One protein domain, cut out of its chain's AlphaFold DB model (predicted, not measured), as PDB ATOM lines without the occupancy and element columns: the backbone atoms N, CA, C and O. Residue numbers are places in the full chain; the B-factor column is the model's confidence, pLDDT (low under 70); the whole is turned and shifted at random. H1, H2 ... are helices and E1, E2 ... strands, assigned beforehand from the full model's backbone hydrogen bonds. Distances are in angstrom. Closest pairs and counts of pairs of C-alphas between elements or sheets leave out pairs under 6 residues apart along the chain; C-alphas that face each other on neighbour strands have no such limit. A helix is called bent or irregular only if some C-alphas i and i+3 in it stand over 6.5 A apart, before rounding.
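This is residues 2 to 46 and 101 to 161 of the 161 residues of the protein "Hypothetical protein" of Strombidinopsis acuminata (UniProt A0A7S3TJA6). One long helix, H3, runs past two small two-strand pairs, the parallel E1 and E4 and the hairpin E2 and E3. At the other end of the longest axis H1 and H2 sit apart from each other, with long loop stretches around them. The printed part has 106 residues with three named helices and four named strands, in the order H1 H2 E1 E2 E3 E4 H3. Its class is mixed, helices and strands, with under half of the residues in named elements. It is compact, with a radius of gyration of the C-alphas of 14.4 A and spans of 46 by 33 by 19 A.

H1, residues 2 to 13, is 16.9 A long and begins at C-alpha 2 (320.407, 337.798, 306.198). H2 is residues 27 to 32, E1 105 to 107, E2 118 to 121, E3 124 to 127 and E4 136 to 138. H3, residues 141 to 158, is 27.2 A long and ends at C-alpha 158 (319.777, 379.951, 296.422); it is irregular, but only just, with C-alphas 142 and 145 6.8 A apart.

H1 is apart from H2. E1 and E4 are parallel, with N 106 and O 136 at 2.9 A. E2 and E3 form an antiparallel hairpin, with N 119 and O 126 at 3.0 A. The closest C-alphas of E4 and H3 are those of His 138 and Trp 147, 7.4 A; of E2 and H3, Val 120 and Leu 154, 6.8 A. Every O i to N i+4 pair is within hydrogen-bond range in H1 and H2, and 12 of 14 in H3.

C-alphas 2 and 160, the farthest apart, are 47.7 A apart. Residues 47 to 100 are not printed, and C-alphas 46 and 101 are 12.4 A apart across this cut. The link from H1 to H2 is long. The pLDDT is under 70 at residues 34 to 38, 40 to 41 and 160 to 161.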
ATOM      1  N   GLU A   2     319.230 336.991 305.838       74.12
ATOM      2  CA  GLU A   2     320.407 337.798 306.198       74.12
ATOM      3  C   GLU A   2     320.240 339.298 305.883       74.12
ATOM      4  O   GLU A   2     320.522 340.140 306.734       74.12
ATOM      5  N   LEU A   3     319.655 339.635 304.725       74.62
ATOM      6  CA  LEU A   3     319.377 341.022 304.315       74.62
ATOM      7  C   LEU A   3     318.483 341.784 305.306       74.62
ATOM      8  O   LEU A   3     318.752 342.946 305.601       74.62
ATOM      9  N   LYS A   4     317.463 341.128 305.882       77.38
ATOM     10  CA  LYS A   4     316.585 341.755 306.887       77.38
ATOM     11  C   LYS A   4     317.343 342.071 308.176       77.38
ATOM     12  O   LYS A   4     317.166 343.142 308.743       77.38
ATOM     13  N   GLY A   5     318.233 341.170 308.603       86.38
ATOM     14  CA  GLY A   5     319.083 341.395 309.776       86.38
ATOM     15  C   GLY A   5     320.008 342.601 309.597       86.38
ATOM     16  O   GLY A   5     320.123 343.427 310.503       86.38
ATOM     17  N   ARG A   6     320.602 342.743 308.404       88.25
ATOM     18  CA  ARG A   6     321.449 343.891 308.047       88.25
ATOM     19  C   ARG A   6     320.657 345.194 307.978       88.25
ATOM     20  O   ARG A   6     321.076 346.177 308.582       88.25
ATOM     21  N   ALA A   7     319.495 345.184 307.325       90.31
ATOM     22  CA  ALA A   7     318.620 346.348 307.236       90.31
ATOM     23  C   ALA A   7     318.253 346.887 308.625       90.31
ATOM     24  O   ALA A   7     318.428 348.077 308.891       90.31
ATOM     25  N   SER A   8     317.804 346.019 309.538       91.38
ATOM     26  CA  SER A   8     317.467 346.432 310.904       91.38
ATOM     27  C   SER A   8     318.701 346.886 311.695       91.38
ATOM     28  O   SER A   8     318.597 347.815 312.492       91.38
ATOM     29  N   ALA A   9     319.883 346.292 311.478       92.44
ATOM     30  CA  ALA A   9     321.122 346.744 312.118       92.44
ATOM     31  C   ALA A   9     321.516 348.166 311.684       92.44
ATOM     32  O   ALA A   9     321.790 349.003 312.545       92.44
ATOM     33  N   VAL A  10     321.471 348.461 310.381       92.81
ATOM     34  CA  VAL A  10     321.745 349.805 309.847       92.81
ATOM     35  C   VAL A  10     320.716 350.808 310.362       92.81
ATOM     36  O   VAL A  10     321.094 351.836 310.911       92.81
ATOM     37  N   LYS A  11     319.417 350.498 310.276       93.19
ATOM     38  CA  LYS A  11     318.357 351.389 310.778       93.19
ATOM     39  C   LYS A  11     318.557 351.735 312.255       93.19
ATOM     40  O   LYS A  11     318.526 352.912 312.602       93.19
ATOM     41  N   ARG A  12     318.861 350.747 313.108       94.12
ATOM     42  CA  ARG A  12     319.164 350.986 314.530       94.12
ATOM     43  C   ARG A  12     320.380 351.885 314.740       94.12
ATOM     44  O   ARG A  12     320.330 352.742 315.614       94.12
ATOM     45  N   ALA A  13     321.441 351.727 313.947       93.50
ATOM     46  CA  ALA A  13     322.627 352.585 314.036       93.50
ATOM     47  C   ALA A  13     322.320 354.060 313.712       93.50
ATOM     48  O   ALA A  13     322.953 354.952 314.263       93.50
ATOM     49  N   PHE A  14     321.310 354.315 312.875       92.25
ATOM     50  CA  PHE A  14     320.800 355.656 312.565       92.25
ATOM     51  C   PHE A  14     319.669 356.119 313.506       92.25
ATOM     52  O   PHE A  14     319.077 357.169 313.274       92.25
ATOM     53  N   GLY A  15     319.325 355.347 314.546       94.38
ATOM     54  CA  GLY A  15     318.207 355.665 315.444       94.38
ATOM     55  C   GLY A  15     316.822 355.561 314.787       94.38
ATOM     56  O   GLY A  15     315.859 356.146 315.277       94.38
ATOM     57  N   LEU A  16     316.710 354.834 313.672       93.75
ATOM     58  CA  LEU A  16     315.476 354.675 312.905       93.75
ATOM     59  C   LEU A  16     314.655 353.471 313.387       93.75
ATOM     60  O   LEU A  16     315.200 352.434 313.771       93.75
ATOM     61  N   GLY A  17     313.327 353.586 313.287       92.00
ATOM     62  CA  GLY A  17     312.411 352.450 313.435       92.00
ATOM     63  C   GLY A  17     312.466 351.481 312.244       92.00
ATOM     64  O   GLY A  17     313.162 351.717 311.260       92.00
ATOM     65  N   GLU A  18     311.687 350.395 312.300       88.25
ATOM     66  CA  GLU A  18     311.687 349.355 311.251       88.25
ATOM     67  C   GLU A  18     311.202 349.872 309.882       88.25
ATOM     68  O   GLU A  18     311.732 349.480 308.839       88.25
ATOM     69  N   THR A  19     310.235 350.794 309.868       89.75
ATOM     70  CA  THR A  19     309.632 351.364 308.648       89.75
ATOM     71  C   THR A  19     309.626 352.900 308.696       89.75
ATOM     72  O   THR A  19     308.574 353.538 308.736       89.75
ATOM     73  N   PRO A  20     310.809 353.541 308.701       91.31
ATOM     74  CA  PRO A  20     310.944 354.942 309.101       91.31
ATOM     75  C   PRO A  20     310.276 355.931 308.127       91.31
ATOM     76  O   PRO A  20     309.894 357.031 308.523       91.31
ATOM     77  N   TYR A  21     310.044 355.512 306.879       91.75
ATOM     78  CA  TYR A  21     309.392 356.315 305.839       91.75
ATOM     79  C   TYR A  21     307.936 355.925 305.565       91.75
ATOM     80  O   TYR A  21     307.317 356.496 304.672       91.75
ATOM     81  N   VAL A  22     307.338 355.004 306.333       90.94
ATOM     82  CA  VAL A  22     305.977 354.501 306.052       90.94
ATOM     83  C   VAL A  22     304.914 355.601 306.020       90.94
ATOM     84  O   VAL A  22     303.936 355.484 305.284       90.94
ATOM     85  N   LYS A  23     305.110 356.683 306.785       92.25
ATOM     86  CA  LYS A  23     304.205 357.842 306.810       92.25
ATOM     87  C   LYS A  23     304.203 358.645 305.505       92.25
ATOM     88  O   LYS A  23     303.270 359.403 305.278       92.25
ATOM     89  N   PHE A  24     305.231 358.474 304.676       91.88
ATOM     90  CA  PHE A  24     305.384 359.111 303.371       91.88
ATOM     91  C   PHE A  24     305.118 358.140 302.215       91.88
ATOM     92  O   PHE A  24     305.364 358.486 301.065       91.88
ATOM     93  N   LEU A  25     304.635 356.922 302.488       89.94
ATOM     94  CA  LEU A  25     304.318 355.946 301.453       89.94
ATOM     95  C   LEU A  25     302.885 356.133 300.939       89.94
ATOM     96  O   LEU A  25     301.903 355.919 301.654       89.94
ATOM     97  N   ASN A  26     302.766 356.394 299.644       89.25
ATOM     98  CA  ASN A  26     301.515 356.384 298.904       89.25
ATOM     99  C   ASN A  26     301.034 354.945 298.668       89.25
ATOM    100  O   ASN A  26     301.226 354.362 297.598       89.25
ATOM    101  N   ARG A  27     300.388 354.365 299.681       85.38
ATOM    102  CA  ARG A  27     299.900 352.975 299.646       85.38
ATOM    103  C   ARG A  27     298.932 352.707 298.495       85.38
ATOM    104  O   ARG A  27     298.972 351.624 297.924       85.38
ATOM    105  N   THR A  28     298.094 353.678 298.132       85.44
ATOM    106  CA  THR A  28     297.115 353.526 297.046       85.44
ATOM    107  C   THR A  28     297.795 353.356 295.694       85.44
ATOM    108  O   THR A  28     297.413 352.478 294.925       85.44
ATOM    109  N   TRP A  29     298.794 354.188 295.392       81.56
ATOM    110  CA  TRP A  29     299.540 354.079 294.137       81.56
ATOM    111  C   TRP A  29     300.445 352.862 294.121       81.56
ATOM    112  O   TRP A  29     300.425 352.108 293.156       81.56
ATOM    113  N   CYS A  30     301.150 352.622 295.220       82.38
ATOM    114  CA  CYS A  30     302.008 351.460 295.348       82.38
ATOM    115  C   CYS A  30     301.219 350.142 295.168       82.38
ATOM    116  O   CYS A  30     301.684 349.241 294.482       82.38
ATOM    117  N   ALA A  31     299.989 350.032 295.693       81.38
ATOM    118  CA  ALA A  31     299.177 348.819 295.539       81.38
ATOM    119  C   ALA A  31     298.689 348.589 294.097       81.38
ATOM    120  O   ALA A  31     298.359 347.463 293.728       81.38
ATOM    121  N   ARG A  32     298.623 349.651 293.286       81.75
ATOM    122  CA  ARG A  32     298.292 349.579 291.855       81.75
ATOM    123  C   ARG A  32     299.507 349.256 290.997       81.75
ATOM    124  O   ARG A  32     299.334 348.828 289.858       81.75
ATOM    125  N   ASP A  33     300.712 349.471 291.516       75.62
ATOM    126  CA  ASP A  33     301.933 349.141 290.808       75.62
ATOM    127  C   ASP A  33     302.176 347.626 290.862       75.62
ATOM    128  O   ASP A  33     302.667 347.061 291.843       75.62
ATOM    129  N   HIS A  34     301.804 346.949 289.776       60.69
ATOM    130  CA  HIS A  34     301.938 345.501 289.628       60.69
ATOM    131  C   HIS A  34     303.390 345.008 289.765       60.69
ATOM    132  O   HIS A  34     303.598 343.828 290.038       60.69
ATOM    133  N   TRP A  35     304.386 345.891 289.609       58.47
ATOM    134  CA  TRP A  35     305.810 345.568 289.742       58.47
ATOM    135  C   TRP A  35     306.282 345.444 291.192       58.47
ATOM    136  O   TRP A  35     307.356 344.897 291.440       58.47
ATOM    137  N   ARG A  36     305.504 345.962 292.150       59.25
ATOM    138  CA  ARG A  36     305.884 346.080 293.567       59.25
ATOM    139  C   ARG A  36     304.807 345.561 294.512       59.25
ATOM    140  O   ARG A  36     304.716 346.013 295.647       59.25
ATOM    141  N   HIS A  37     303.982 344.623 294.055       48.84
ATOM    142  CA  HIS A  37     302.980 343.994 294.903       48.84
ATOM    143  C   HIS A  37     303.569 342.765 295.617       48.84
ATOM    144  O   HIS A  37     304.019 341.840 294.935       48.84
ATOM    145  N   PRO A  38     303.499 342.677 296.961       60.88
ATOM    146  CA  PRO A  38     302.895 343.620 297.915       60.88
ATOM    147  C   PRO A  38     303.748 344.871 298.185       60.88
ATOM    148  O   PRO A  38     304.965 344.795 298.184       60.88
ATOM    149  N   CYS A  39     303.106 346.003 298.499       71.06
ATOM    150  CA  CYS A  39     303.810 347.221 298.915       71.06
ATOM    151  C   CYS A  39     304.727 346.973 300.106       71.06
ATOM    152  O   CYS A  39     304.242 346.768 301.220       71.06
ATOM    153  N   TYR A  40     306.030 347.087 299.877       69.81
ATOM    154  CA  TYR A  40     307.038 346.974 300.919       69.81
ATOM    155  C   TYR A  40     307.352 348.363 301.483       69.81
ATOM    156  O   TYR A  40     307.945 349.187 300.783       69.81
ATOM    157  N   PRO A  41     306.920 348.685 302.720       69.44
ATOM    158  CA  PRO A  41     307.320 349.921 303.391       69.44
ATOM    159  C   PRO A  41     308.781 349.888 303.855       69.44
ATOM    160  O   PRO A  41     309.281 350.879 304.393       69.44
ATOM    161  N   GLU A  42     309.452 348.744 303.730       76.94
ATOM    162  CA  GLU A  42     310.855 348.604 304.050       76.94
ATOM    163  C   GLU A  42     311.755 349.125 302.918       76.94
ATOM    164  O   GLU A  42     311.610 348.775 301.751       76.94
ATOM    165  N   ASN A  43     312.774 349.903 303.290       78.69
ATOM    166  CA  ASN A  43     313.890 350.263 302.409       78.69
ATOM    167  C   ASN A  43     314.871 349.087 302.225       78.69
ATOM    168  O   ASN A  43     316.072 349.244 302.420       78.69
ATOM    169  N   ASP A  44     314.374 347.882 301.954       82.38
ATOM    170  CA  ASP A  44     315.174 346.659 301.789       82.38
ATOM    171  C   ASP A  44     315.173 346.121 300.348       82.38
ATOM    172  O   ASP A  44     315.737 345.059 300.083       82.38
ATOM    173  N   HIS A  45     314.601 346.888 299.417       85.94
ATOM    174  CA  HIS A  45     314.594 346.599 297.989       85.94
ATOM    175  C   HIS A  45     315.585 347.494 297.248       85.94
ATOM    176  O   HIS A  45     315.643 348.707 297.457       85.94
ATOM    177  N   LEU A  46     316.352 346.883 296.347       90.88
ATOM    178  CA  LEU A  46     317.313 347.575 295.499       90.88
ATOM    179  C   LEU A  46     316.615 348.585 294.572       90.88
ATOM    180  O   LEU A  46     315.560 348.290 294.012       90.88
ATOM    181  N   SER A 101     318.998 353.147 305.099       92.81
ATOM    182  CA  SER A 101     318.601 354.368 305.806       92.81
ATOM    183  C   SER A 101     318.064 355.469 304.885       92.81
ATOM    184  O   SER A 101     317.409 356.398 305.363       92.81
ATOM    185  N   SER A 102     318.319 355.358 303.576       92.44
ATOM    186  CA  SER A 102     318.145 356.444 302.602       92.44
ATOM    187  C   SER A 102     318.878 357.727 303.018       92.44
ATOM    188  O   SER A 102     318.333 358.829 302.906       92.44
ATOM    189  N   SER A 103     320.084 357.575 303.574       90.50
ATOM    190  CA  SER A 103     320.940 358.690 304.000       90.50
ATOM    191  C   SER A 103     321.828 359.215 302.872       90.50
ATOM    192  O   SER A 103     322.137 360.401 302.844       90.50
ATOM    193  N   LEU A 104     322.191 358.360 301.915       91.75
ATOM    194  CA  LEU A 104     322.992 358.709 300.745       91.75
ATOM    195  C   LEU A 104     322.086 359.046 299.561       91.75
ATOM    196  O   LEU A 104     322.239 360.099 298.937       91.75
ATOM    197  N   VAL A 105     321.124 358.167 299.267       93.31
ATOM    198  CA  VAL A 105     320.232 358.297 298.108       93.31
ATOM    199  C   VAL A 105     318.792 358.073 298.528       93.31
ATOM    200  O   VAL A 105     318.419 357.006 299.018       93.31
ATOM    201  N   PHE A 106     317.949 359.067 298.263       93.88
ATOM    202  CA  PHE A 106     316.516 358.952 298.476       93.88
ATOM    203  C   PHE A 106     315.776 358.682 297.161       93.88
ATOM    204  O   PHE A 106     315.854 359.488 296.235       93.88
ATOM    205  N   ASN A 107     315.019 357.586 297.082       92.50
ATOM    206  CA  ASN A 107     314.176 357.258 295.926       92.50
ATOM    207  C   ASN A 107     312.743 357.766 296.154       92.50
ATOM    208  O   ASN A 107     312.110 357.383 297.132       92.50
ATOM    209  N   LEU A 108     312.224 358.613 295.259       92.44
ATOM    210  CA  LEU A 108     310.933 359.300 295.430       92.44
ATOM    211  C   LEU A 108     309.704 358.514 294.954       92.44
ATOM    212  O   LEU A 108     308.578 358.984 295.140       92.44
ATOM    213  N   VAL A 109     309.886 357.353 294.327       89.94
ATOM    214  CA  VAL A 109     308.768 356.513 293.876       89.94
ATOM    215  C   VAL A 109     307.779 356.230 295.014       89.94
ATOM    216  O   VAL A 109     308.163 355.904 296.136       89.94
ATOM    217  N   HIS A 110     306.493 356.405 294.726       88.25
ATOM    218  CA  HIS A 110     305.360 356.282 295.641       88.25
ATOM    219  C   HIS A 110     305.470 357.123 296.917       88.25
ATOM    220  O   HIS A 110     304.912 356.757 297.950       88.25
ATOM    221  N   THR A 111     306.150 358.266 296.868       87.06
ATOM    222  CA  THR A 111     306.254 359.161 298.026       87.06
ATOM    223  C   THR A 111     305.063 360.126 298.092       87.06
ATOM    224  O   THR A 111     305.003 361.077 297.310       87.06
ATOM    225  N   MET A 112     304.123 359.909 299.024       84.75
ATOM    226  CA  MET A 112     303.108 360.891 299.447       84.75
ATOM    227  C   MET A 112     302.687 360.714 300.926       84.75
ATOM    228  O   MET A 112     302.505 359.574 301.358       84.75
ATOM    229  N   PRO A 113     302.425 361.811 301.672       86.31
ATOM    230  CA  PRO A 113     302.622 363.204 301.262       86.31
ATOM    231  C   PRO A 113     304.107 363.519 301.052       86.31
ATOM    232  O   PRO A 113     304.978 362.840 301.584       86.31
ATOM    233  N   PHE A 114     304.390 364.512 300.214       84.94
ATOM    234  CA  PHE A 114     305.764 364.939 299.945       84.94
ATOM    235  C   PHE A 114     306.199 366.045 300.921       84.94
ATOM    236  O   PHE A 114     307.368 366.191 301.287       84.94
ATOM    237  N   GLU A 115     305.227 366.828 301.368       87.69
ATOM    238  CA  GLU A 115     305.367 367.888 302.344       87.69
ATOM    239  C   GLU A 115     305.869 367.317 303.681       87.69
ATOM    240  O   GLU A 115     305.352 366.328 304.199       87.69
ATOM    241  N   GLY A 116     306.913 367.936 304.237       90.00
ATOM    242  CA  GLY A 116     307.527 367.502 305.493       90.00
ATOM    243  C   GLY A 116     308.545 366.365 305.369       90.00
ATOM    244  O   GLY A 116     309.196 366.067 306.366       90.00
ATOM    245  N   LEU A 117     308.743 365.755 304.193       93.81
ATOM    246  CA  LEU A 117     309.842 364.799 303.985       93.81
ATOM    247  C   LEU A 117     311.203 365.509 303.906       93.81
ATOM    248  O   LEU A 117     312.176 365.048 304.498       93.81
ATOM    249  N   PHE A 118     311.245 366.648 303.209       94.19
ATOM    250  CA  PHE A 118     312.452 367.461 303.069       94.19
ATOM    251  C   PHE A 118     312.234 368.921 303.472       94.19
ATOM    252  O   PHE A 118     311.297 369.582 302.988       94.19
ATOM    253  N   THR A 119     313.151 369.448 304.283       92.88
ATOM    254  CA  THR A 119     313.334 370.891 304.506       92.88
ATOM    255  C   THR A 119     314.473 371.415 303.628       92.88
ATOM    256  O   THR A 119     315.309 370.645 303.156       92.88
ATOM    257  N   VAL A 120     314.443 372.715 303.322       90.75
ATOM    258  CA  VAL A 120     315.530 373.406 302.615       90.75
ATOM    259  C   VAL A 120     316.125 374.403 303.596       90.75
ATOM    260  O   VAL A 120     315.410 375.284 304.063       90.75
ATOM    261  N   GLU A 121     317.404 374.247 303.919       89.44
ATOM    262  CA  GLU A 121     318.120 375.077 304.891       89.44
ATOM    263  C   GLU A 121     319.512 375.384 304.330       89.44
ATOM    264  O   GLU A 121     320.237 374.469 303.940       89.44
ATOM    265  N   GLY A 122     319.874 376.669 304.218       87.62
ATOM    266  CA  GLY A 122     321.179 377.096 303.690       87.62
ATOM    267  C   GLY A 122     321.515 376.506 302.314       87.62
ATOM    268  O   GLY A 122     322.593 375.932 302.135       87.62
ATOM    269  N   GLY A 123     320.542 376.502 301.393       88.19
ATOM    270  CA  GLY A 123     320.681 375.918 300.053       88.19
ATOM    271  C   GLY A 123     320.802 374.386 300.001       88.19
ATOM    272  O   GLY A 123     321.103 373.836 298.943       88.19
ATOM    273  N   ARG A 124     320.576 373.671 301.112       90.81
ATOM    274  CA  ARG A 124     320.695 372.205 301.201       90.81
ATOM    275  C   ARG A 124     319.356 371.545 301.498       90.81
ATOM    276  O   ARG A 124     318.533 372.097 302.222       90.81
ATOM    277  N   LEU A 125     319.148 370.337 300.969       92.75
ATOM    278  CA  LEU A 125     318.005 369.497 301.342       92.75
ATOM    279  C   LEU A 125     318.322 368.703 302.602       92.75
ATOM    280  O   LEU A 125     319.309 367.975 302.632       92.75
ATOM    281  N   HIS A 126     317.454 368.780 303.602       94.38
ATOM    282  CA  HIS A 126     317.542 367.990 304.826       94.38
ATOM    283  C   HIS A 126     316.404 366.974 304.878       94.38
ATOM    284  O   HIS A 126     315.235 367.324 304.721       94.38
ATOM    285  N   ASN A 127     316.749 365.701 305.070       94.25
ATOM    286  CA  ASN A 127     315.806 364.604 305.238       94.25
ATOM    287  C   ASN A 127     315.276 364.606 306.680       94.25
ATOM    288  O   ASN A 127     316.034 364.391 307.624       94.25
ATOM    289  N   SER A 128     313.970 364.816 306.854       94.25
ATOM    290  CA  SER A 128     313.350 364.952 308.180       94.25
ATOM    291  C   SER A 128     313.293 363.653 308.990       94.25
ATOM    292  O   SER A 128     313.003 363.687 310.185       94.25
ATOM    293  N   VAL A 129     313.541 362.503 308.358       93.31
ATOM    294  CA  VAL A 129     313.521 361.187 309.010       93.31
ATOM    295  C   VAL A 129     314.875 360.843 309.610       93.31
ATOM    296  O   VAL A 129     314.929 360.324 310.721       93.31
ATOM    297  N   THR A 130     315.961 361.135 308.895       93.00
ATOM    298  CA  THR A 130     317.334 360.885 309.365       93.00
ATOM    299  C   THR A 130     317.964 362.101 310.033       93.00
ATOM    300  O   THR A 130     318.997 361.960 310.682       93.00
ATOM    301  N   ASN A 131     317.367 363.286 309.874       92.12
ATOM    302  CA  ASN A 131     317.942 364.577 310.249       92.12
ATOM    303  C   ASN A 131     319.322 364.831 309.609       92.12
ATOM    304  O   ASN A 131     320.201 365.455 310.201       92.12
ATOM    305  N   GLN A 132     319.530 364.308 308.399       93.44
ATOM    306  CA  GLN A 132     320.776 364.446 307.644       93.44
ATOM    307  C   GLN A 132     320.533 365.203 306.343       93.44
ATOM    308  O   GLN A 132     319.438 365.166 305.777       93.44
ATOM    309  N   THR A 133     321.567 365.877 305.848       94.44
ATOM    310  CA  THR A 133     321.546 366.445 304.500       94.44
ATOM    311  C   THR A 133     321.422 365.319 303.476       94.44
ATOM    312  O   THR A 133     322.215 364.383 303.482       94.44
ATOM    313  N   ALA A 134     320.438 365.414 302.587       92.56
ATOM    314  CA  ALA A 134     320.280 364.484 301.480       92.56
ATOM    315  C   ALA A 134     321.337 364.778 300.407       92.56
ATOM    316  O   ALA A 134     321.362 365.875 299.847       92.56
ATOM    317  N   CYS A 135     322.195 363.801 300.107       90.81
ATOM    318  CA  CYS A 135     323.215 363.947 299.067       90.81
ATOM    319  C   CYS A 135     322.613 363.814 297.665       90.81
ATOM    320  O   CYS A 135     322.890 364.631 296.790       90.81
ATOM    321  N   PHE A 136     321.761 362.804 297.464       94.12
ATOM    322  CA  PHE A 136     321.117 362.536 296.183       94.12
ATOM    323  C   PHE A 136     319.628 362.249 296.364       94.12
ATOM    324  O   PHE A 136     319.216 361.517 297.267       94.12
ATOM    325  N   VAL A 137     318.810 362.800 295.467       94.00
ATOM    326  CA  VAL A 137     317.372 362.523 295.401       94.00
ATOM    327  C   VAL A 137     317.023 362.057 293.994       94.00
ATOM    328  O   VAL A 137     317.156 362.803 293.023       94.00
ATOM    329  N   HIS A 138     316.556 360.819 293.891       94.12
ATOM    330  CA  HIS A 138     316.205 360.163 292.645       94.12
ATOM    331  C   HIS A 138     314.694 360.259 292.399       94.12
ATOM    332  O   HIS A 138     313.883 359.674 293.116       94.12
ATOM    333  N   GLY A 139     314.305 361.013 291.367       93.44
ATOM    334  CA  GLY A 139     312.918 361.185 290.926       93.44
ATOM    335  C   GLY A 139     312.373 360.014 290.105       93.44
ATOM    336  O   GLY A 139     311.854 360.246 289.018       93.44
ATOM    337  N   ASN A 140     312.514 358.778 290.584       90.94
ATOM    338  CA  ASN A 140     312.080 357.582 289.860       90.94
ATOM    339  C   ASN A 140     310.552 357.391 289.853       90.94
ATOM    340  O   ASN A 140     309.854 357.780 290.789       90.94
ATOM    341  N   GLY A 141     310.041 356.751 288.796       88.06
ATOM    342  CA  GLY A 141     308.620 356.424 288.651       88.06
ATOM    343  C   GLY A 141     307.706 357.655 288.714       88.06
ATOM    344  O   GLY A 141     307.945 358.669 288.060       88.06
ATOM    345  N   ASP A 142     306.660 357.575 289.536       87.38
ATOM    346  CA  ASP A 142     305.736 358.680 289.833       87.38
ATOM    347  C   ASP A 142     306.380 359.816 290.660       87.38
ATOM    348  O   ASP A 142     305.843 360.928 290.718       87.38
ATOM    349  N   GLY A 143     307.569 359.587 291.228       90.00
ATOM    350  CA  GLY A 143     308.336 360.551 292.018       90.00
ATOM    351  C   GLY A 143     308.916 361.727 291.224       90.00
ATOM    352  O   GLY A 143     309.304 362.733 291.821       90.00
ATOM    353  N   PHE A 144     308.942 361.664 289.888       91.38
ATOM    354  CA  PHE A 144     309.513 362.721 289.041       91.38
ATOM    355  C   PHE A 144     308.845 364.094 289.241       91.38
ATOM    356  O   PHE A 144     309.504 365.135 289.221       91.38
ATOM    357  N   HIS A 145     307.533 364.120 289.498       90.38
ATOM    358  CA  HIS A 145     306.815 365.367 289.782       90.38
ATOM    359  C   HIS A 145     307.261 366.000 291.107       90.38
ATOM    360  O   HIS A 145     307.431 367.218 291.183       90.38
ATOM    361  N   ASN A 146     307.504 365.182 292.135       90.81
ATOM    362  CA  ASN A 146     308.020 365.643 293.424       90.81
ATOM    363  C   ASN A 146     309.466 366.137 293.300       90.81
ATOM    364  O   ASN A 146     309.819 367.163 293.881       90.81
ATOM    365  N   TRP A 147     310.275 365.475 292.471       92.38
ATOM    366  CA  TRP A 147     311.631 365.925 292.163       92.38
ATOM    367  C   TRP A 147     311.650 367.331 291.541       92.38
ATOM    368  O   TRP A 147     312.417 368.185 291.981       92.38
ATOM    369  N   LYS A 148     310.752 367.634 290.590       91.81
ATOM    370  CA  LYS A 148     310.652 368.991 290.012       91.81
ATOM    371  C   LYS A 148     310.318 370.052 291.063       91.81
ATOM    372  O   LYS A 148     310.900 371.134 291.046       91.81
ATOM    373  N   LYS A 149     309.404 369.742 291.990       90.44
ATOM    374  CA  LYS A 149     309.064 370.639 293.107       90.44
ATOM    375  C   LYS A 149     310.277 370.893 294.007       90.44
ATOM    376  O   LYS A 149     310.486 372.027 294.427       90.44
ATOM    377  N   LEU A 150     311.080 369.863 294.284       90.25
ATOM    378  CA  LEU A 150     312.324 369.989 295.052       90.25
ATOM    379  C   LEU A 150     313.346 370.891 294.374       90.25
ATOM    380  O   LEU A 150     313.850 371.812 295.010       90.25
ATOM    381  N   ALA A 151     313.619 370.646 293.092       90.44
ATOM    382  CA  ALA A 151     314.570 371.441 292.324       90.44
ATOM    383  C   ALA A 151     314.171 372.925 292.309       90.44
ATOM    384  O   ALA A 151     315.008 373.795 292.527       90.44
ATOM    385  N   HIS A 152     312.875 373.216 292.147       90.06
ATOM    386  CA  HIS A 152     312.370 374.585 292.207       90.06
ATOM    387  C   HIS A 152     312.525 375.223 293.597       90.06
ATOM    388  O   HIS A 152     312.946 376.372 293.696       90.06
ATOM    389  N   ARG A 153     312.233 374.485 294.681       87.81
ATOM    390  CA  ARG A 153     312.425 374.979 296.058       87.81
ATOM    391  C   ARG A 153     313.891 375.313 296.348       87.81
ATOM    392  O   ARG A 153     314.150 376.319 296.998       87.81
ATOM    393  N   LEU A 154     314.825 374.490 295.871       87.75
ATOM    394  CA  LEU A 154     316.259 374.751 296.010       87.75
ATOM    395  C   LEU A 154     316.687 376.012 295.253       87.75
ATOM    396  O   LEU A 154     317.318 376.878 295.849       87.75
ATOM    397  N   ASP A 155     316.287 376.146 293.984       87.44
ATOM    398  CA  ASP A 155     316.618 377.311 293.149       87.44
ATOM    399  C   ASP A 155     316.127 378.631 293.769       87.44
ATOM    400  O   ASP A 155     316.867 379.615 293.824       87.44
ATOM    401  N   LEU A 156     314.901 378.648 294.305       80.69
ATOM    402  CA  LEU A 156     314.350 379.826 294.980       80.69
ATOM    403  C   LEU A 156     315.150 380.225 296.228       80.69
ATOM    404  O   LEU A 156     315.366 381.415 296.439       80.69
ATOM    405  N   HIS A 157     315.600 379.258 297.033       80.06
ATOM    406  CA  HIS A 157     316.401 379.540 298.226       80.06
ATOM    407  C   HIS A 157     317.798 380.055 297.878       80.06
ATOM    408  O   HIS A 157     318.259 381.009 298.492       80.06
ATOM    409  N   THR A 158     318.443 379.495 296.851       72.94
ATOM    410  CA  THR A 158     319.777 379.951 296.422       72.94
ATOM    411  C   THR A 158     319.793 381.365 295.842       72.94
ATOM    412  O   THR A 158     320.855 381.960 295.726       72.94
ATOM    413  N   LYS A 159     318.632 381.910 295.459       72.19
ATOM    414  CA  LYS A 159     318.497 383.281 294.939       72.19
ATOM    415  C   LYS A 159     318.222 384.326 296.024       72.19
ATOM    416  O   LYS A 159     318.143 385.507 295.700       72.19
ATOM    417  N   GLN A 160     317.993 383.901 297.266       59.69
ATOM    418  CA  GLN A 160     317.696 384.783 298.401       59.69
ATOM    419  C   GLN A 160     318.908 385.021 299.315       59.69
ATOM    420  O   GLN A 160     318.813 385.852 300.217       59.69
ATOM    421  N   GLU A 161     320.015 384.313 299.078       54.06
ATOM    422  CA  GLU A 161     321.322 384.479 299.734       54.06
ATOM    423  C   GLU A 161     322.263 385.322 298.862       54.06
ATOM    424  O   GLU A 161     323.025 386.128 299.443       54.06
TER     425      GLU A 161